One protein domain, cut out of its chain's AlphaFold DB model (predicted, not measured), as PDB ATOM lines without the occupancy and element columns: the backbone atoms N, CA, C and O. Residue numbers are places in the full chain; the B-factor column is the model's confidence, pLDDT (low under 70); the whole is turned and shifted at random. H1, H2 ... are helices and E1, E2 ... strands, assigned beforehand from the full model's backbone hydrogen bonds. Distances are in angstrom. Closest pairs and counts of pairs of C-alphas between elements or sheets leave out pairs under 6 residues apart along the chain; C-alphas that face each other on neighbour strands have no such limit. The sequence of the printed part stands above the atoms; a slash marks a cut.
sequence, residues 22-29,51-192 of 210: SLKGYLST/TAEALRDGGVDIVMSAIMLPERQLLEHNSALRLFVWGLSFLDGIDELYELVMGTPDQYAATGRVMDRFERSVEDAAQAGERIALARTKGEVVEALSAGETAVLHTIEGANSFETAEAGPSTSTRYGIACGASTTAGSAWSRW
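AT A GLANCE: This is residues 22 to 29 and 51 to 192 of the 210 residues of an uncharacterized protein of Candidatus Poribacteria bacterium (UniProt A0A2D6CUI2). A small parallel sheet of three strands, E1, E3 and E2, forms the core, with the long helix H6 packed along it and H7 over its other face. Beyond the end of E1 the short helices H3, H4 and H5 make one end of the longest axis, H7 lies towards the other, and H1 fits between E1, H6 and H5. The printed part has 150 residues with nine named helices and three named strands, in the order H1 H2 E1 H3 H4 H5 H6 E2 H7 E3 H8 H9. It is mostly helix and compact, with a radius of gyration of the C-alphas of 16.7 A and spans of 49 by 35 by 22 A.

IN THESE COORDINATES: H1, residues 22 to 27, begins at C-alpha 22 (3.200, 17.323, -9.540). After the cut come H2, residues 52 to 58, and E1, residues 62 to 68, 18.7 A long. H3 is residues 72 to 77, H4 79 to 88 and H5 95 to 103. H6, residues 107 to 127, is 30.2 A long and begins at (12.233, 28.312, -15.223). E2 is residues 132 to 134, H7 138 to 147, and E3 150 to 157, 21.2 A long. H8 is residues 168 to 175; H9, residues 186 to 192, ends at (16.257, 0.746, -16.957).

HOW THE PARTS SIT: E3 is the inner strand, parallel to E1 at 27 degrees, with N 65 and O 153 2.8 A apart, and to E2 at 43 degrees, with N 152 and O 133 2.8 A apart. The domain has three layers, helices on both faces of a sheet: H2 and H6 on one, H7 on the other. H6 has a height of 8.7 A over the sheet; its closest C-alphas to E2 are those of Ala 126 and Ile 132, 5.8 A. E2, H7 and E3 are a strand-helix-strand unit, two parallel neighbour strands with a helix between, with a right-handed crossover; C-alphas 141 and 151 are the closest of H7 and E3, 5.6 A. H1 touches residues 114 to 121 of H6, about perpendicular at 83 degrees, C-alphas 22 and 118 being closest at 5.3 A. H1 and H5 only just touch, with 3 pairs of C-alphas within 8 A, the closest being 27 and 97 at 6.2 A. H3 and H4 touch only at the corner, C-alphas 75 and 82 being closest at 5.1 A. H8 only grazes the sheet with residues 172 to 175; H9 is not on it. Every O i to N i+4 pair is within hydrogen-bond range in H1 to H7, against 2 of 4 in H8 and 0 of 3 in H9, where 2 of 4 O i to N i+3 pairs are.

THE WHOLE: The C-alphas farthest apart, Ser 79 and Ser 146, are 50.1 A apart. Residues 30 to 50 are not printed; C-alphas 29 and 51 are 13.6 A apart. Of the links printed whole, none is long. Mean pLDDT of the printed part is 81.5; 31 residues are under 70, among them 163 to 173 and 178 to 192.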
ATOM      1  N   SER A  22       2.395  16.195 -10.032       92.06
ATOM      2  CA  SER A  22       3.200  17.323  -9.540       92.06
ATOM      3  C   SER A  22       2.584  18.681  -9.863       92.06
ATOM      4  O   SER A  22       2.410  19.497  -8.964       92.06
ATOM      5  N   LEU A  23       2.194  18.913 -11.122       87.88
ATOM      6  CA  LEU A  23       1.551  20.158 -11.531       87.88
ATOM      7  C   LEU A  23       0.219  20.318 -10.801       87.88
ATOM      8  O   LEU A  23      -0.021  21.343 -10.176       87.88
ATOM      9  N   LYS A  24      -0.632  19.285 -10.796       84.44
ATOM     10  CA  LYS A  24      -1.924  19.368 -10.104       84.44
ATOM     11  C   LYS A  24      -1.775  19.577  -8.598       84.44
ATOM     12  O   LYS A  24      -2.512  20.383  -8.053       84.44
ATOM     13  N   GLY A  25      -0.820  18.915  -7.945       84.81
ATOM     14  CA  GLY A  25      -0.504  19.109  -6.524       84.81
ATOM     15  C   GLY A  25       0.193  20.439  -6.213       84.81
ATOM     16  O   GLY A  25       0.181  20.898  -5.075       84.81
ATOM     17  N   TYR A  26       0.790  21.085  -7.213       83.94
ATOM     18  CA  TYR A  26       1.259  22.460  -7.085       83.94
ATOM     19  C   TYR A  26       0.081  23.439  -7.131       83.94
ATOM     20  O   TYR A  26      -0.006  24.331  -6.298       83.94
ATOM     21  N   LEU A  27      -0.858  23.227  -8.059       78.88
ATOM     22  CA  LEU A  27      -2.027  24.090  -8.254       78.88
ATOM     23  C   LEU A  27      -3.129  23.891  -7.208       78.88
ATOM     24  O   LEU A  27      -3.892  24.809  -6.930       78.88
ATOM     25  N   SER A  28      -3.256  22.687  -6.655       72.44
ATOM     26  CA  SER A  28      -4.147  22.410  -5.535       72.44
ATOM     27  C   SER A  28      -3.342  22.466  -4.246       72.44
ATOM     28  O   SER A  28      -2.303  21.826  -4.151       72.44
ATOM     29  N   THR A  29      -3.841  23.118  -3.204       71.81
ATOM     30  CA  THR A  29      -3.235  23.052  -1.861       71.81
ATOM     31  C   THR A  29      -3.305  21.650  -1.228       71.81
ATOM     32  O   THR A  29      -2.849  21.460  -0.107       71.81
ATOM     33  N   THR A  51      -3.666  10.081  -7.723       93.38
ATOM     34  CA  THR A  51      -3.447  10.179  -6.275       93.38
ATOM     35  C   THR A  51      -2.847   8.860  -5.797       93.38
ATOM     36  O   THR A  51      -2.916   7.864  -6.525       93.38
ATOM     37  N   ALA A  52      -2.291   8.819  -4.586       93.38
ATOM     38  CA  ALA A  52      -1.772   7.574  -4.014       93.38
ATOM     39  C   ALA A  52      -2.844   6.463  -3.984       93.38
ATOM     40  O   ALA A  52      -2.608   5.350  -4.454       93.38
ATOM     41  N   GLU A  53      -4.062   6.807  -3.552       91.44
ATOM     42  CA  GLU A  53      -5.224   5.912  -3.562       91.44
ATOM     43  C   GLU A  53      -5.566   5.411  -4.976       91.44
ATOM     44  O   GLU A  53      -5.714   4.209  -5.184       91.44
ATOM     45  N   ALA A  54      -5.639   6.306  -5.968       93.00
ATOM     46  CA  ALA A  54      -5.985   5.924  -7.336       93.00
ATOM     47  C   ALA A  54      -4.924   5.012  -7.974       93.00
ATOM     48  O   ALA A  54      -5.268   4.088  -8.711       93.00
ATOM     49  N   LEU A  55      -3.640   5.242  -7.677       95.31
ATOM     50  CA  LEU A  55      -2.545   4.384  -8.135       95.31
ATOM     51  C   LEU A  55      -2.627   2.993  -7.502       95.31
ATOM     52  O   LEU A  55      -2.537   1.992  -8.214       95.31
ATOM     53  N   ARG A  56      -2.874   2.925  -6.189       93.62
ATOM     54  CA  ARG A  56      -3.065   1.666  -5.460       93.62
ATOM     55  C   ARG A  56      -4.249   0.875  -6.010       93.62
ATOM     56  O   ARG A  56      -4.111  -0.307  -6.329       93.62
ATOM     57  N   ASP A  57      -5.401   1.521  -6.143       92.31
ATOM     58  CA  ASP A  57      -6.646   0.881  -6.570       92.31
ATOM     59  C   ASP A  57      -6.601   0.483  -8.053       92.31
ATOM     60  O   ASP A  57      -7.121  -0.568  -8.440       92.31
ATOM     61  N   GLY A  58      -5.908   1.280  -8.873       94.12
ATOM     62  CA  GLY A  58      -5.593   0.971 -10.265       94.12
ATOM     63  C   GLY A  58      -4.527  -0.117 -10.437       94.12
ATOM     64  O   GLY A  58      -4.386  -0.657 -11.534       94.12
ATOM     65  N   GLY A  59      -3.804  -0.478  -9.373       95.25
ATOM     66  CA  GLY A  59      -2.709  -1.444  -9.418       95.25
ATOM     67  C   GLY A  59      -1.523  -0.959 -10.249       95.25
ATOM     68  O   GLY A  59      -0.974  -1.743 -11.015       95.25
ATOM     69  N   VAL A  60      -1.176   0.325 -10.142       96.69
ATOM     70  CA  VAL A  60      -0.009   0.920 -10.803       96.69
ATOM     71  C   VAL A  60       1.229   0.688  -9.943       96.69
ATOM     72  O   VAL A  60       1.277   1.108  -8.787       96.69
ATOM     73  N   ASP A  61       2.239   0.036 -10.509       97.12
ATOM     74  CA  ASP A  61       3.480  -0.286  -9.800       97.12
ATOM     75  C   ASP A  61       4.515   0.839  -9.933       97.12
ATOM     76  O   ASP A  61       5.286   1.095  -9.011       97.12
ATOM     77  N   ILE A  62       4.533   1.534 -11.074       97.25
ATOM     78  CA  ILE A  62       5.462   2.634 -11.347       97.25
ATOM     79  C   ILE A  62       4.707   3.802 -11.976       97.25
ATOM     80  O   ILE A  62       3.957   3.614 -12.934       97.25
ATOM     81  N   VAL A  63       4.952   5.015 -11.489       97.06
ATOM     82  CA  VAL A  63       4.388   6.244 -12.046       97.06
ATOM     83  C   VAL A  63       5.485   7.261 -12.350       97.06
ATOM     84  O   VAL A  63       6.350   7.542 -11.523       97.06
ATOM     85  N   MET A  64       5.449   7.825 -13.554       96.44
ATOM     86  CA  MET A  64       6.360   8.878 -13.997       96.44
ATOM     87  C   MET A  64       5.633  10.224 -13.935       96.44
ATOM     88  O   MET A  64       4.781  10.538 -14.769       96.44
ATOM     89  N   SER A  65       5.957  11.008 -12.909       96.00
ATOM     90  CA  SER A  65       5.409  12.340 -12.682       96.00
ATOM     91  C   SER A  65       6.137  13.368 -13.544       96.00
ATOM     92  O   SER A  65       7.222  13.839 -13.185       96.00
ATOM     93  N   ALA A  66       5.491  13.761 -14.638       94.94
ATOM     94  CA  ALA A  66       5.928  14.813 -15.537       94.94
ATOM     95  C   ALA A  66       5.841  16.178 -14.856       94.94
ATOM     96  O   ALA A  66       4.766  16.733 -14.613       94.94
ATOM     97  N   ILE A  67       7.014  16.723 -14.551       92.38
ATOM     98  CA  ILE A  67       7.190  18.114 -14.177       92.38
ATOM     99  C   ILE A  67       7.109  18.936 -15.458       92.38
ATOM    100  O   ILE A  67       8.003  18.879 -16.299       92.38
ATOM    101  N   MET A  68       6.012  19.670 -15.593       89.56
ATOM    102  CA  MET A  68       5.774  20.603 -16.683       89.56
ATOM    103  C   MET A  68       5.563  21.983 -16.070       89.56
ATOM    104  O   MET A  68       4.729  22.145 -15.175       89.56
ATOM    105  N   LEU A  69       6.294  22.970 -16.576       87.75
ATOM    106  CA  LEU A  69       5.982  24.372 -16.347       87.75
ATOM    107  C   LEU A  69       5.232  24.921 -17.561       87.75
ATOM    108  O   LEU A  69       5.687  24.699 -18.684       87.75
ATOM    109  N   PRO A  70       4.119  25.651 -17.373       83.56
ATOM    110  CA  PRO A  70       3.470  26.330 -18.483       83.56
ATOM    111  C   PRO A  70       4.434  27.315 -19.156       83.56
ATOM    112  O   PRO A  70       5.060  28.137 -18.488       83.56
ATOM    113  N   GLU A  71       4.557  27.236 -20.482       82.38
ATOM    114  CA  GLU A  71       5.447  28.117 -21.237       82.38
ATOM    115  C   GLU A  71       4.956  29.567 -21.182       82.38
ATOM    116  O   GLU A  71       3.809  29.877 -21.516       82.38
ATOM    117  N   ARG A  72       5.851  30.487 -20.823       79.94
ATOM    118  CA  ARG A  72       5.552  31.923 -20.774       79.94
ATOM    119  C   ARG A  72       5.101  32.458 -22.136       79.94
ATOM    120  O   ARG A  72       4.181  33.271 -22.211       79.94
ATOM    121  N   GLN A  73       5.699  31.957 -23.213       82.69
ATOM    122  CA  GLN A  73       5.397  32.340 -24.589       82.69
ATOM    123  C   GLN A  73       3.933  32.045 -24.957       82.69
ATOM    124  O   GLN A  73       3.320  32.816 -25.697       82.69
ATOM    125  N   LEU A  74       3.325  30.991 -24.392       81.94
ATOM    126  CA  LEU A  74       1.899  30.707 -24.594       81.94
ATOM    127  C   LEU A  74       1.018  31.848 -24.068       81.94
ATOM    128  O   LEU A  74       0.030  32.201 -24.712       81.94
ATOM    129  N   LEU A  75       1.380  32.461 -22.935       82.50
ATOM    130  CA  LEU A  75       0.662  33.617 -22.392       82.50
ATOM    131  C   LEU A  75       0.973  34.915 -23.140       82.50
ATOM    132  O   LEU A  75       0.104  35.778 -23.261       82.50
ATOM    133  N   GLU A  76       2.194  35.071 -23.649       84.12
ATOM    134  CA  GLU A  76       2.586  36.257 -24.417       84.12
ATOM    135  C   GLU A  76       1.869  36.328 -25.770       84.12
ATOM    136  O   GLU A  76       1.460  37.410 -26.197       84.12
ATOM    137  N   HIS A  77       1.651  35.179 -26.415       88.06
ATOM    138  CA  HIS A  77       1.004  35.100 -27.725       88.06
ATOM    139  C   HIS A  77      -0.519  34.922 -27.669       88.06
ATOM    140  O   HIS A  77      -1.186  35.095 -28.690       88.06
ATOM    141  N   ASN A  78      -1.095  34.621 -26.500       89.31
ATOM    142  CA  ASN A  78      -2.534  34.432 -26.341       89.31
ATOM    143  C   ASN A  78      -3.109  35.368 -25.268       89.31
ATOM    144  O   ASN A  78      -3.162  35.050 -24.079       89.31
ATOM    145  N   SER A  79      -3.597  36.530 -25.708       88.62
ATOM    146  CA  SER A  79      -4.184  37.549 -24.830       88.62
ATOM    147  C   SER A  79      -5.414  37.057 -24.063       88.62
ATOM    148  O   SER A  79      -5.625  37.498 -22.933       88.62
ATOM    149  N   ALA A  80      -6.192  36.130 -24.631       89.12
ATOM    150  CA  ALA A  80      -7.339  35.528 -23.958       89.12
ATOM    151  C   ALA A  80      -6.895  34.605 -22.815       89.12
ATOM    152  O   ALA A  80      -7.440  34.690 -21.718       89.12
ATOM    153  N   LEU A  81      -5.866  33.781 -23.037       83.88
ATOM    154  CA  LEU A  81      -5.294  32.928 -21.993       83.88
ATOM    155  C   LEU A  81      -4.632  33.763 -20.891       83.88
ATOM    156  O   LEU A  81      -4.802  33.470 -19.711       83.88
ATOM    157  N   ARG A  82      -3.947  34.851 -21.258       84.50
ATOM    158  CA  ARG A  82      -3.396  35.807 -20.291       84.50
ATOM    159  C   ARG A  82      -4.486  36.460 -19.446       84.50
ATOM    160  O   ARG A  82      -4.330  36.553 -18.235       84.50
ATOM    161  N   LEU A  83      -5.587  36.890 -20.069       86.00
ATOM    162  CA  LEU A  83      -6.735  37.448 -19.353       86.00
ATOM    163  C   LEU A  83      -7.392  36.402 -18.447       86.00
ATOM    164  O   LEU A  83      -7.795  36.736 -17.341       86.00
ATOM    165  N   PHE A  84      -7.468  35.147 -18.890       84.75
ATOM    166  CA  PHE A  84      -7.980  34.042 -18.086       84.75
ATOM    167  C   PHE A  84      -7.108  33.787 -16.852       84.75
ATOM    168  O   PHE A  84      -7.627  33.807 -15.744       84.75
ATOM    169  N   VAL A  85      -5.791  33.630 -17.018       81.38
ATOM    170  CA  VAL A  85      -4.845  33.439 -15.903       81.38
ATOM    171  C   VAL A  85      -4.866  34.631 -14.944       81.38
ATOM    172  O   VAL A  85      -4.891  34.438 -13.733       81.38
ATOM    173  N   TRP A  86      -4.932  35.857 -15.472       83.38
ATOM    174  CA  TRP A  86      -5.133  37.061 -14.664       83.38
ATOM    175  C   TRP A  86      -6.480  37.057 -13.926       83.38
ATOM    176  O   TRP A  86      -6.554  37.440 -12.769       83.38
ATOM    177  N   GLY A  87      -7.557  36.587 -14.555       82.94
ATOM    178  CA  GLY A  87      -8.853  36.429 -13.895       82.94
ATOM    179  C   GLY A  87      -8.812  35.397 -12.764       82.94
ATOM    180  O   GLY A  87      -9.446  35.593 -11.730       82.94
ATOM    181  N   LEU A  88      -8.035  34.321 -12.930       77.75
ATOM    182  CA  LEU A  88      -7.865  33.309 -11.892       77.75
ATOM    183  C   LEU A  88      -7.036  33.806 -10.701       77.75
ATOM    184  O   LEU A  88      -7.223  33.273  -9.614       77.75
ATOM    185  N   SER A  89      -6.182  34.826 -10.849       75.50
ATOM    186  CA  SER A  89      -5.411  35.374  -9.718       75.50
ATOM    187  C   SER A  89      -6.274  36.098  -8.679       75.50
ATOM    188  O   SER A  89      -5.768  36.526  -7.653       75.50
ATOM    189  N   PHE A  90      -7.573  36.275  -8.932       78.06
ATOM    190  CA  PHE A  90      -8.528  36.748  -7.925       78.06
ATOM    191  C   PHE A  90      -9.155  35.607  -7.112       78.06
ATOM    192  O   PHE A  90      -9.974  35.867  -6.232       78.06
ATOM    193  N   LEU A  91      -8.824  34.352  -7.425       73.94
ATOM    194  CA  LEU A  91      -9.254  33.184  -6.667       73.94
ATOM    195  C   LEU A  91      -8.177  32.818  -5.644       73.94
ATOM    196  O   LEU A  91      -7.006  32.658  -5.995       73.94
ATOM    197  N   ASP A  92      -8.593  32.631  -4.392       65.81
ATOM    198  CA  ASP A  92      -7.707  32.188  -3.317       65.81
ATOM    199  C   ASP A  92      -6.972  30.894  -3.711       65.81
ATOM    200  O   ASP A  92      -7.581  29.919  -4.161       65.81
ATOM    201  N   GLY A  93      -5.648  30.882  -3.527       64.75
ATOM    202  CA  GLY A  93      -4.792  29.724  -3.806       64.75
ATOM    203  C   GLY A  93      -4.242  29.635  -5.234       64.75
ATOM    204  O   GLY A  93      -3.520  28.687  -5.530       64.75
ATOM    205  N   ILE A  94      -4.529  30.608  -6.110       74.31
ATOM    206  CA  ILE A  94      -3.993  30.655  -7.484       74.31
ATOM    207  C   ILE A  94      -2.791  31.610  -7.636       74.31
ATOM    208  O   ILE A  94      -2.108  31.586  -8.662       74.31
ATOM    209  N   ASP A  95      -2.447  32.389  -6.609       73.56
ATOM    210  CA  ASP A  95      -1.279  33.286  -6.633       73.56
ATOM    211  C   ASP A  95       0.020  32.549  -6.987       73.56
ATOM    212  O   ASP A  95       0.814  33.036  -7.792       73.56
ATOM    213  N   GLU A  96       0.196  31.328  -6.476       74.81
ATOM    214  CA  GLU A  96       1.361  30.490  -6.776       74.81
ATOM    215  C   GLU A  96       1.413  30.071  -8.251       74.81
ATOM    216  O   GLU A  96       2.492  30.020  -8.832       74.81
ATOM    217  N   LEU A  97       0.267  29.801  -8.893       76.38
ATOM    218  CA  LEU A  97       0.217  29.527 -10.334       76.38
ATOM    219  C   LEU A  97       0.593  30.779 -11.121       76.38
ATOM    220  O   LEU A  97       1.372  30.701 -12.069       76.38
ATOM    221  N   TYR A  98       0.041  31.931 -10.743       76.50
ATOM    222  CA  TYR A  98       0.369  33.183 -11.410       76.50
ATOM    223  C   TYR A  98       1.865  33.493 -11.277       76.50
ATOM    224  O   TYR A  98       2.516  33.811 -12.270       76.50
ATOM    225  N   GLU A  99       2.450  33.324 -10.092       78.50
ATOM    226  CA  GLU A  99       3.888  33.486  -9.864       78.50
ATOM    227  C   GLU A  99       4.724  32.453 -10.638       78.50
ATOM    228  O   GLU A  99       5.748  32.797 -11.237       78.50
ATOM    229  N   LEU A 100       4.278  31.195 -10.683       78.44
ATOM    230  CA  LEU A 100       4.956  30.135 -11.425       78.44
ATOM    231  C   LEU A 100       5.030  30.461 -12.918       78.44
ATOM    232  O   LEU A 100       6.078  30.261 -13.528       78.44
ATOM    233  N   VAL A 101       3.943  30.979 -13.499       75.06
ATOM    234  CA  VAL A 101       3.852  31.193 -14.949       75.06
ATOM    235  C   VAL A 101       4.315  32.587 -15.381       75.06
ATOM    236  O   VAL A 101       5.012  32.726 -16.386       75.06
ATOM    237  N   MET A 102       3.948  33.634 -14.643       73.19
ATOM    238  CA  MET A 102       4.252  35.030 -14.990       73.19
ATOM    239  C   MET A 102       5.436  35.599 -14.208       73.19
ATOM    240  O   MET A 102       6.123  36.496 -14.699       73.19
ATOM    241  N   GLY A 103       5.649  35.115 -12.984       67.56
ATOM    242  CA  GLY A 103       6.529  35.739 -11.998       67.56
ATOM    243  C   GLY A 103       7.947  35.185 -11.934       67.56
ATOM    244  O   GLY A 103       8.802  35.854 -11.362       67.56
ATOM    245  N   THR A 104       8.233  34.014 -12.518       68.94
ATOM    246  CA  THR A 104       9.561  33.390 -12.411       68.94
ATOM    247  C   THR A 104      10.359  33.548 -13.712       68.94
ATOM    248  O   THR A 104      10.087  32.833 -14.675       68.94
ATOM    249  N   PRO A 105      11.371  34.440 -13.772       70.62
ATOM    250  CA  PRO A 105      12.255  34.544 -14.935       70.62
ATOM    251  C   PRO A 105      13.103  33.284 -15.126       70.62
ATOM    252  O   PRO A 105      13.489  32.959 -16.242       70.62
ATOM    253  N   ASP A 106      13.382  32.585 -14.025       83.56
ATOM    254  CA  ASP A 106      14.189  31.377 -13.996       83.56
ATOM    255  C   ASP A 106      13.314  30.112 -13.930       83.56
ATOM    256  O   ASP A 106      12.921  29.638 -12.856       83.56
ATOM    257  N   GLN A 107      13.010  29.549 -15.101       81.25
ATOM    258  CA  GLN A 107      12.233  28.312 -15.223       81.25
ATOM    259  C   GLN A 107      12.918  27.112 -14.559       81.25
ATOM    260  O   GLN A 107      12.248  26.172 -14.122       81.25
ATOM    261  N   TYR A 108      14.240  27.157 -14.411       83.75
ATOM    262  CA  TYR A 108      14.977  26.132 -13.694       83.75
ATOM    263  C   TYR A 108      14.624  26.138 -12.206       83.75
ATOM    264  O   TYR A 108      14.213  25.119 -11.645       83.75
ATOM    265  N   ALA A 109      14.706  27.312 -11.573       84.00
ATOM    266  CA  ALA A 109      14.324  27.476 -10.178       84.00
ATOM    267  C   ALA A 109      12.844  27.131  -9.950       84.00
ATOM    268  O   ALA A 109      12.519  26.470  -8.963       84.00
ATOM    269  N   ALA A 110      11.947  27.528 -10.861       86.69
ATOM    270  CA  ALA A 110      10.535  27.133 -10.800       86.69
ATOM    271  C   ALA A 110      10.357  25.608 -10.841       86.69
ATOM    272  O   ALA A 110       9.609  25.057 -10.035       86.69
ATOM    273  N   THR A 111      11.089  24.924 -11.723       88.00
ATOM    274  CA  THR A 111      11.039  23.462 -11.853       88.00
ATOM    275  C   THR A 111      11.457  22.798 -10.546       88.00
ATOM    276  O   THR A 111      10.729  21.954 -10.031       88.00
ATOM    277  N   GLY A 112      12.569  23.249  -9.953       88.25
ATOM    278  CA  GLY A 112      13.027  22.774  -8.647       88.25
ATOM    279  C   GLY A 112      11.979  22.957  -7.545       88.25
ATOM    280  O   GLY A 112      11.710  22.018  -6.808       88.25
ATOM    281  N   ARG A 113      11.302  24.114  -7.482       88.56
ATOM    282  CA  ARG A 113      10.237  24.349  -6.484       88.56
ATOM    283  C   ARG A 113       9.046  23.404  -6.649       88.56
ATOM    284  O   ARG A 113       8.511  22.928  -5.649       88.56
ATOM    285  N   VAL A 114       8.624  23.136  -7.888       89.94
ATOM    286  CA  VAL A 114       7.540  22.178  -8.170       89.94
ATOM    287  C   VAL A 114       7.953  20.767  -7.750       89.94
ATOM    288  O   VAL A 114       7.159  20.060  -7.130       89.94
ATOM    289  N   MET A 115       9.199  20.377  -8.031       91.75
ATOM    290  CA  MET A 115       9.759  19.089  -7.619       91.75
ATOM    291  C   MET A 115       9.823  18.965  -6.098       91.75
ATOM    292  O   MET A 115       9.187  18.072  -5.556       91.75
ATOM    293  N   ASP A 116      10.475  19.902  -5.405       92.50
ATOM    294  CA  ASP A 116      10.617  19.901  -3.941       92.50
ATOM    295  C   ASP A 116       9.253  19.873  -3.224       92.50
ATOM    296  O   ASP A 116       9.098  19.290  -2.150       92.50
ATOM    297  N   ARG A 117       8.226  20.529  -3.783       91.12
ATOM    298  CA  ARG A 117       6.859  20.447  -3.247       91.12
ATOM    299  C   ARG A 117       6.243  19.070  -3.477       91.12
ATOM    300  O   ARG A 117       5.588  18.552  -2.577       91.12
ATOM    301  N   PHE A 118       6.423  18.491  -4.660       93.69
ATOM    302  CA  PHE A 118       5.875  17.175  -4.960       93.69
ATOM    303  C   PHE A 118       6.570  16.062  -4.166       93.69
ATOM    304  O   PHE A 118       5.871  15.205  -3.638       93.69
ATOM    305  N   GLU A 119       7.897  16.106  -4.009       95.00
ATOM    306  CA  GLU A 119       8.644  15.150  -3.178       95.00
ATOM    307  C   GLU A 119       8.107  15.143  -1.739       95.00
ATOM    308  O   GLU A 119       7.725  14.086  -1.243       95.00
ATOM    309  N   ARG A 120       7.935  16.324  -1.121       94.38
ATOM    310  CA  ARG A 120       7.293  16.445   0.202       94.38
ATOM    311  C   ARG A 120       5.887  15.848   0.232       94.38
ATOM    312  O   ARG A 120       5.535  15.153   1.169       94.38
ATOM    313  N   SER A 121       5.097  16.066  -0.817       94.00
ATOM    314  CA  SER A 121       3.739  15.515  -0.927       94.00
ATOM    315  C   SER A 121       3.721  13.979  -0.993       94.00
ATOM    316  O   SER A 121       2.810  13.345  -0.459       94.00
ATOM    317  N   VAL A 122       4.726  13.371  -1.635       95.56
ATOM    318  CA  VAL A 122       4.927  11.913  -1.661       95.56
ATOM    319  C   VAL A 122       5.375  11.409  -0.287       95.56
ATOM    320  O   VAL A 122       4.843  10.410   0.191       95.56
ATOM    321  N   GLU A 123       6.302  12.108   0.372       95.38
ATOM    322  CA  GLU A 123       6.756  11.783   1.731       95.38
ATOM    323  C   GLU A 123       5.611  11.854   2.750       95.38
ATOM    324  O   GLU A 123       5.416  10.909   3.514       95.38
ATOM    325  N   ASP A 124       4.813  12.923   2.724       94.12
ATOM    326  CA  ASP A 124       3.640  13.103   3.585       94.12
ATOM    327  C   ASP A 124       2.631  11.963   3.385       94.12
ATOM    328  O   ASP A 124       2.063  11.439   4.344       94.12
ATOM    329  N   ALA A 125       2.427  11.534   2.138       93.94
ATOM    330  CA  ALA A 125       1.545  10.420   1.822       93.94
ATOM    331  C   ALA A 125       2.084   9.076   2.332       93.94
ATOM    332  O   ALA A 125       1.327   8.304   2.924       93.94
ATOM    333  N   ALA A 126       3.385   8.818   2.185       95.19
ATOM    334  CA  ALA A 126       4.023   7.639   2.766       95.19
ATOM    335  C   ALA A 126       3.909   7.635   4.305       95.19
ATOM    336  O   ALA A 126       3.553   6.620   4.904       95.19
ATOM    337  N   GLN A 127       4.119   8.784   4.957       94.44
ATOM    338  CA  GLN A 127       3.943   8.946   6.408       94.44
ATOM    339  C   GLN A 127       2.488   8.753   6.855       94.44
ATOM    340  O   GLN A 127       2.241   8.239   7.947       94.44
ATOM    341  N   ALA A 128       1.521   9.108   6.004       93.12
ATOM    342  CA  ALA A 128       0.100   8.841   6.218       93.12
ATOM    343  C   ALA A 128      -0.287   7.360   6.018       93.12
ATOM    344  O   ALA A 128      -1.444   6.994   6.232       93.12
ATOM    345  N   GLY A 129       0.667   6.496   5.654       94.00
ATOM    346  CA  GLY A 129       0.479   5.055   5.501       94.00
ATOM    347  C   GLY A 129       0.180   4.598   4.074       94.00
ATOM    348  O   GLY A 129      -0.114   3.416   3.874       94.00
ATOM    349  N   GLU A 130       0.257   5.491   3.083       95.06
ATOM    350  CA  GLU A 130       0.172   5.082   1.685       95.06
ATOM    351  C   GLU A 130       1.416   4.297   1.263       95.06
ATOM    352  O   GLU A 130       2.536   4.536   1.710       95.06
ATOM    353  N   ARG A 131       1.207   3.326   0.377       96.00
ATOM    354  CA  ARG A 131       2.241   2.390  -0.080       96.00
ATOM    355  C   ARG A 131       2.924   2.940  -1.321       96.00
ATOM    356  O   ARG A 131       2.748   2.406  -2.413       96.00
ATOM    357  N   ILE A 132       3.649   4.034  -1.155       96.62
ATOM    358  CA  ILE A 132       4.325   4.744  -2.239       96.62
ATOM    359  C   ILE A 132       5.736   5.143  -1.810       96.62
ATOM    360  O   ILE A 132       5.968   5.434  -0.640       96.62
ATOM    361  N   ALA A 133       6.656   5.222  -2.766       97.19
ATOM    362  CA  ALA A 133       8.007   5.700  -2.515       97.19
ATOM    363  C   ALA A 133       8.532   6.503  -3.699       97.19
ATOM    364  O   ALA A 133       8.336   6.139  -4.859       97.19
ATOM    365  N   LEU A 134       9.230   7.596  -3.402       96.88
ATOM    366  CA  LEU A 134       9.990   8.331  -4.401       96.88
ATOM    367  C   LEU A 134      11.255   7.543  -4.759       96.88
ATOM    368  O   LEU A 134      12.002   7.141  -3.870       96.88
ATOM    369  N   ALA A 135      11.511   7.365  -6.053       95.94
ATOM    370  CA  ALA A 135      12.680   6.665  -6.564       95.94
ATOM    371  C   ALA A 135      13.452   7.538  -7.563       95.94
ATOM    372  O   ALA A 135      12.921   7.996  -8.576       95.94
ATOM    373  N   ARG A 136      14.743   7.725  -7.290       92.31
ATOM    374  CA  ARG A 136      15.710   8.496  -8.087       92.31
ATOM    375  C   ARG A 136      16.645   7.593  -8.885       92.31
ATOM    376  O   ARG A 136      17.298   8.030  -9.833       92.31
ATOM    377  N   THR A 137      16.712   6.320  -8.511       89.88
ATOM    378  CA  THR A 137      17.562   5.322  -9.153       89.88
ATOM    379  C   THR A 137      16.798   4.037  -9.439       89.88
ATOM    380  O   THR A 137      15.743   3.748  -8.879       89.88
ATOM    381  N   LYS A 138      17.363   3.216 -10.325       90.88
ATOM    382  CA  LYS A 138      16.837   1.880 -10.610       90.88
ATOM    383  C   LYS A 138      16.836   0.976  -9.378       90.88
ATOM    384  O   LYS A 138      15.928   0.165  -9.244       90.88
ATOM    385  N   GLY A 139      17.844   1.113  -8.513       92.81
ATOM    386  CA  GLY A 139      17.911   0.384  -7.246       92.81
ATOM    387  C   GLY A 139      16.711   0.715  -6.366       92.81
ATOM    388  O   GLY A 139      15.980  -0.192  -5.991       92.81
ATOM    389  N   GLU A 140      16.436   2.006  -6.178       95.00
ATOM    390  CA  GLU A 140      15.286   2.482  -5.397       95.00
ATOM    391  C   GLU A 140      13.941   2.019  -5.975       95.00
ATOM    392  O   GLU A 140      13.044   1.656  -5.221       95.00
ATOM    393  N   VAL A 141      13.795   1.943  -7.307       94.56
ATOM    394  CA  VAL A 141      12.587   1.348  -7.912       94.56
ATOM    395  C   VAL A 141      12.453  -0.126  -7.534       94.56
ATOM    396  O   VAL A 141      11.375  -0.563  -7.146       94.56
ATOM    397  N   VAL A 142      13.526  -0.912  -7.641       94.81
ATOM    398  CA  VAL A 142      13.483  -2.337  -7.278       94.81
ATOM    399  C   VAL A 142      13.179  -2.516  -5.789       94.81
ATOM    400  O   VAL A 142      12.411  -3.412  -5.438       94.81
ATOM    401  N   GLU A 143      13.744  -1.672  -4.929       95.06
ATOM    402  CA  GLU A 143      13.489  -1.667  -3.487       95.06
ATOM    403  C   GLU A 143      12.017  -1.365  -3.179       95.06
ATOM    404  O   GLU A 143      11.373  -2.178  -2.514       95.06
ATOM    405  N   ALA A 144      11.453  -0.291  -3.744       96.06
ATOM    406  CA  ALA A 144      10.042   0.074  -3.579       96.06
ATOM    407  C   ALA A 144       9.097  -1.050  -4.044       96.06
ATOM    408  O   ALA A 144       8.198  -1.480  -3.318       96.06
ATOM    409  N   LEU A 145       9.346  -1.615  -5.231       95.75
ATOM    410  CA  LEU A 145       8.538  -2.721  -5.753       95.75
ATOM    411  C   LEU A 145       8.636  -3.975  -4.875       95.75
ATOM    412  O   LEU A 145       7.633  -4.651  -4.649       95.75
ATOM    413  N   SER A 146       9.826  -4.279  -4.352       94.94
ATOM    414  CA  SER A 146      10.039  -5.418  -3.447       94.94
ATOM    415  C   SER A 146       9.368  -5.204  -2.091       94.94
ATOM    416  O   SER A 146       8.893  -6.163  -1.482       94.94
ATOM    417  N   ALA A 147       9.281  -3.952  -1.639       95.38
ATOM    418  CA  ALA A 147       8.521  -3.562  -0.462       95.38
ATOM    419  C   ALA A 147       7.005  -3.605  -0.702       95.38
ATOM    420  O   ALA A 147       6.252  -3.582   0.270       95.38
ATOM    421  N   GLY A 148       6.542  -3.732  -1.952       95.00
ATOM    422  CA  GLY A 148       5.131  -3.712  -2.335       95.00
ATOM    423  C   GLY A 148       4.541  -2.303  -2.300       95.00
ATOM    424  O   GLY A 148       3.432  -2.123  -1.783       95.00
ATOM    425  N   GLU A 149       5.314  -1.329  -2.770       96.75
ATOM    426  CA  GLU A 149       4.973   0.087  -2.900       96.75
ATOM    427  C   GLU A 149       4.943   0.494  -4.380       96.75
ATOM    428  O   GLU A 149       5.618  -0.111  -5.216       96.75
ATOM    429  N   THR A 150       4.180   1.537  -4.709       97.56
ATOM    430  CA  THR A 150       4.251   2.193  -6.018       97.56
ATOM    431  C   THR A 150       5.472   3.108  -6.065       97.56
ATOM    432  O   THR A 150       5.590   4.037  -5.263       97.56
ATOM    433  N   ALA A 151       6.361   2.885  -7.031       97.69
ATOM    434  CA  ALA A 151       7.523   3.740  -7.244       97.69
ATOM    435  C   ALA A 151       7.140   4.999  -8.037       97.69
ATOM    436  O   ALA A 151       6.597   4.917  -9.141       97.69
ATOM    437  N   VAL A 152       7.458   6.170  -7.496       97.12
ATOM    438  CA  VAL A 152       7.242   7.477  -8.118       97.12
ATOM    439  C   VAL A 152       8.569   7.986  -8.666       97.12
ATOM    440  O   VAL A 152       9.529   8.134  -7.917       97.12
ATOM    441  N   LEU A 153       8.627   8.283  -9.962       96.06
ATOM    442  CA  LEU A 153       9.795   8.878 -10.610       96.06
ATOM    443  C   LEU A 153       9.470  10.264 -11.148       96.06
ATOM    444  O   LEU A 153       8.341  10.541 -11.554       96.06
ATOM    445  N   HIS A 154      10.491  11.106 -11.245       94.69
ATOM    446  CA  HIS A 154      10.394  12.380 -11.937       94.69
ATOM    447  C   HIS A 154      10.742  12.260 -13.419       94.69
ATOM    448  O   HIS A 154      11.751  11.662 -13.807       94.69
ATOM    449  N   THR A 155       9.941  12.919 -14.248       93.25
ATOM    450  CA  THR A 155      10.284  13.252 -15.633       93.25
ATOM    451  C   THR A 155      10.154  14.750 -15.837       93.25
ATOM    452  O   THR A 155       9.413  15.411 -15.116       93.25
ATOM    453  N   ILE A 156      10.885  15.303 -16.804       90.31
ATOM    454  CA  ILE A 156      10.701  16.699 -17.216       90.31
ATOM    455  C   ILE A 156      10.056  16.720 -18.596       90.31
ATOM    456  O   ILE A 156      10.595  16.158 -19.556       90.31
ATOM    457  N   GLU A 157       8.904  17.379 -18.677       89.56
ATOM    458  CA  GLU A 157       8.221  17.684 -19.927       89.56
ATOM    459  C   GLU A 157       8.471  19.145 -20.296       89.56
ATOM    460  O   GLU A 157       8.195  20.050 -19.511       89.56
ATOM    461  N   GLY A 158       8.979  19.354 -21.511       83.25
ATOM    462  CA  GLY A 158       9.457  20.655 -21.972       83.25
ATOM    463  C   GLY A 158      10.945  20.848 -21.674       83.25
ATOM    464  O   GLY A 158      11.430  20.595 -20.575       83.25
ATOM    465  N   ALA A 159      11.712  21.252 -22.690       80.44
ATOM    466  CA  ALA A 159      13.145  21.522 -22.536       80.44
ATOM    467  C   ALA A 159      13.439  22.961 -22.069       80.44
ATOM    468  O   ALA A 159      14.587  23.305 -21.801       80.44
ATOM    469  N   ASN A 160      12.398  23.783 -21.962       76.81
ATOM    470  CA  ASN A 160      12.434  25.187 -21.566       76.81
ATOM    471  C   ASN A 160      13.004  25.381 -20.145       76.81
ATOM    472  O   ASN A 160      13.762  26.314 -19.894       76.81
ATOM    473  N   SER A 161      12.793  24.408 -19.251       73.88
ATOM    474  CA  SER A 161      13.420  24.378 -17.922       73.88
ATOM    475  C   SER A 161      14.955  24.261 -17.938       73.88
ATOM    476  O   SER A 161      15.577  24.411 -16.888       73.88
ATOM    477  N   PHE A 162      15.574  23.988 -19.094       71.00
ATOM    478  CA  PHE A 162      17.023  23.813 -19.257       71.00
ATOM    479  C   PHE A 162      17.695  24.921 -20.087       71.00
ATOM    480  O   PHE A 162      18.833  24.741 -20.519       71.00
ATOM    481  N   GLU A 163      17.028  26.053 -20.339       63.91
ATOM    482  CA  GLU A 163      17.540  27.109 -21.232       63.91
ATOM    483  C   GLU A 163      18.875  27.744 -20.788       63.91
ATOM    484  O   GLU A 163      19.560  28.361 -21.605       63.91
ATOM    485  N   THR A 164      19.318  27.553 -19.540       56.88
ATOM    486  CA  THR A 164      20.646  27.991 -19.088       56.88
ATOM    487  C   THR A 164      21.654  26.833 -19.108       56.88
ATOM    488  O   THR A 164      21.501  25.813 -18.438       56.88
ATOM    489  N   ALA A 165      22.735  26.994 -19.881       50.94
ATOM    490  CA  ALA A 165      23.757  25.964 -20.114       50.94
ATOM    491  C   ALA A 165      24.457  25.444 -18.835       50.94
ATOM    492  O   ALA A 165      25.026  24.353 -18.852       50.94
ATOM    493  N   GLU A 166      24.397  26.184 -17.724       55.22
ATOM    494  CA  GLU A 166      24.979  25.784 -16.432       55.22
ATOM    495  C   GLU A 166      24.076  24.848 -15.605       55.22
ATOM    496  O   GLU A 166      24.538  24.224 -14.648       55.22
ATOM    497  N   ALA A 167      22.800  24.702 -15.969       52.12
ATOM    498  CA  ALA A 167      21.803  24.045 -15.129       52.12
ATOM    499  C   ALA A 167      21.611  22.538 -15.412       52.12
ATOM    500  O   ALA A 167      21.192  21.794 -14.531       52.12
ATOM    501  N   GLY A 168      21.949  22.050 -16.611       53.09
ATOM    502  CA  GLY A 168      21.549  20.716 -17.099       53.09
ATOM    503  C   GLY A 168      22.077  19.475 -16.338       53.09
ATOM    504  O   GLY A 168      21.306  18.536 -16.109       53.09
ATOM    505  N   PRO A 169      23.364  19.394 -15.939       53.56
ATOM    506  CA  PRO A 169      23.907  18.167 -15.335       53.56
ATOM    507  C   PRO A 169      23.590  17.984 -13.838       53.56
ATOM    508  O   PRO A 169      23.534  16.852 -13.352       53.56
ATOM    509  N   SER A 170      23.394  19.070 -13.084       54.72
ATOM    510  CA  SER A 170      23.291  19.012 -11.615       54.72
ATOM    511  C   SER A 170      21.889  18.624 -11.118       54.72
ATOM    512  O   SER A 170      21.766  17.903 -10.131       54.72
ATOM    513  N   THR A 171      20.831  19.009 -11.833       56.66
ATOM    514  CA  THR A 171      19.413  18.684 -11.539       56.66
ATOM    515  C   THR A 171      19.081  17.236 -11.823       56.66
ATOM    516  O   THR A 171      18.473  16.574 -10.991       56.66
ATOM    517  N   SER A 172      19.476  16.738 -12.999       59.72
ATOM    518  CA  SER A 172      19.232  15.344 -13.386       59.72
ATOM    519  C   SER A 172      19.834  14.377 -12.372       59.72
ATOM    520  O   SER A 172      19.197  13.390 -12.014       59.72
ATOM    521  N   THR A 173      21.002  14.736 -11.834       65.00
ATOM    522  CA  THR A 173      21.673  13.992 -10.769       65.00
ATOM    523  C   THR A 173      20.998  14.181  -9.407       65.00
ATOM    524  O   THR A 173      20.779  13.197  -8.710       65.00
ATOM    525  N   ARG A 174      20.636  15.417  -9.025       72.06
ATOM    526  CA  ARG A 174      20.003  15.705  -7.723       72.06
ATOM    527  C   ARG A 174      18.642  15.029  -7.570       72.06
ATOM    528  O   ARG A 174      18.357  14.484  -6.511       72.06
ATOM    529  N   TYR A 175      17.817  15.076  -8.608       68.19
ATOM    530  CA  TYR A 175      16.427  14.631  -8.537       68.19
ATOM    531  C   TYR A 175      16.170  13.275  -9.205       68.19
ATOM    532  O   TYR A 175      15.030  12.820  -9.241       68.19
ATOM    533  N   GLY A 176      17.198  12.629  -9.763       70.75
ATOM    534  CA  GLY A 176      17.049  11.328 -10.420       70.75
ATOM    535  C   GLY A 176      16.067  11.350 -11.592       70.75
ATOM    536  O   GLY A 176      15.192  10.492 -11.689       70.75
ATOM    537  N   ILE A 177      16.181  12.348 -12.475       73.69
ATOM    538  CA  ILE A 177      15.261  12.504 -13.611       73.69
ATOM    539  C   ILE A 177      15.393  11.290 -14.539       73.69
ATOM    540  O   ILE A 177      16.437  11.068 -15.157       73.69
ATOM    541  N   ALA A 178      14.313  10.518 -14.662       62.12
ATOM    542  CA  ALA A 178      14.306   9.266 -15.412       62.12
ATOM    543  C   ALA A 178      14.284   9.486 -16.934       62.12
ATOM    544  O   ALA A 178      14.820   8.674 -17.693       62.12
ATOM    545  N   CYS A 179      13.665  10.580 -17.385       67.38
ATOM    546  CA  CYS A 179      13.548  10.949 -18.795       67.38
ATOM    547  C   CYS A 179      13.360  12.469 -18.952       67.38
ATOM    548  O   CYS A 179      12.652  13.093 -18.160       67.38
ATOM    549  N   GLY A 180      13.964  13.048 -19.992       58.34
ATOM    550  CA  GLY A 180      13.717  14.420 -20.444       58.34
ATOM    551  C   GLY A 180      13.581  14.447 -21.965       58.34
ATOM    552  O   GLY A 180      14.228  13.658 -22.646       58.34
ATOM    553  N   ALA A 181      12.745  15.330 -22.509       54.94
ATOM    554  CA  ALA A 181      12.377  15.354 -23.932       54.94
ATOM    555  C   ALA A 181      13.467  15.880 -24.905       54.94
ATOM    556  O   ALA A 181      13.148  16.286 -26.021       54.94
ATOM    557  N   SER A 182      14.751  15.880 -24.526       51.03
ATOM    558  CA  SER A 182      15.851  16.256 -25.430       51.03
ATOM    559  C   SER A 182      16.445  15.030 -26.139       51.03
ATOM    560  O   SER A 182      16.297  13.888 -25.701       51.03
ATOM    561  N   THR A 183      17.127  15.243 -27.266       41.88
ATOM    562  CA  THR A 183      17.649  14.202 -28.177       41.88
ATOM    563  C   THR A 183      18.616  13.184 -27.542       41.88
ATOM    564  O   THR A 183      18.966  12.195 -28.184       41.88
ATOM    565  N   THR A 184      19.008  13.350 -26.275       48.47
ATOM    566  CA  THR A 184      19.820  12.398 -25.493       48.47
ATOM    567  C   THR A 184      19.006  11.351 -24.704       48.47
ATOM    568  O   THR A 184      19.596  10.408 -24.158       48.47
ATOM    569  N   ALA A 185      17.667  11.436 -24.702       45.88
ATOM    570  CA  ALA A 185      16.749  10.574 -23.938       45.88
ATOM    571  C   ALA A 185      16.887   9.064 -24.213       45.88
ATOM    572  O   ALA A 185      16.709   8.238 -23.315       45.88
ATOM    573  N   GLY A 186      17.267   8.681 -25.440       47.03
ATOM    574  CA  GLY A 186      17.393   7.272 -25.836       47.03
ATOM    575  C   GLY A 186      18.417   6.474 -25.014       47.03
ATOM    576  O   GLY A 186      18.279   5.260 -24.864       47.03
ATOM    577  N   SER A 187      19.416   7.145 -24.430       50.94
ATOM    578  CA  SER A 187      20.469   6.509 -23.621       50.94
ATOM    579  C   SER A 187      20.089   6.292 -22.151       50.94
ATOM    580  O   SER A 187      20.707   5.481 -21.457       50.94
ATOM    581  N   ALA A 188      19.096   7.024 -21.638       55.25
ATOM    582  CA  ALA A 188      18.625   6.855 -20.271       55.25
ATOM    583  C   ALA A 188      17.747   5.602 -20.182       55.25
ATOM    584  O   ALA A 188      18.046   4.708 -19.396       55.25
ATOM    585  N   TRP A 189      16.753   5.462 -21.066       54.12
ATOM    586  CA  TRP A 189      15.775   4.369 -20.992       54.12
ATOM    587  C   TRP A 189      16.408   2.976 -21.234       54.12
ATOM    588  O   TRP A 189      16.054   1.981 -20.601       54.12
ATOM    589  N   SER A 190      17.438   2.857 -22.072       58.53
ATOM    590  CA  SER A 190      18.107   1.557 -22.264       58.53
ATOM    591  C   SER A 190      18.707   0.977 -20.969       58.53
ATOM    592  O   SER A 190      18.752  -0.244 -20.817       58.53
ATOM    593  N   ARG A 191      19.081   1.819 -19.991       60.19
ATOM    594  CA  ARG A 191      19.629   1.386 -18.688       60.19
ATOM    595  C   ARG A 191      18.583   0.816 -17.723       60.19
ATOM    596  O   ARG A 191      18.928  -0.002 -16.862       60.19
ATOM    597  N   TRP A 192      17.314   1.183 -17.875       61.38
ATOM    598  CA  TRP A 192      16.257   0.746 -16.957       61.38
ATOM    599  C   TRP A 192      15.483  -0.488 -17.441       61.38
ATOM    600  O   TRP A 192      14.827  -1.130 -16.629       61.38
TER     601      TRP A 192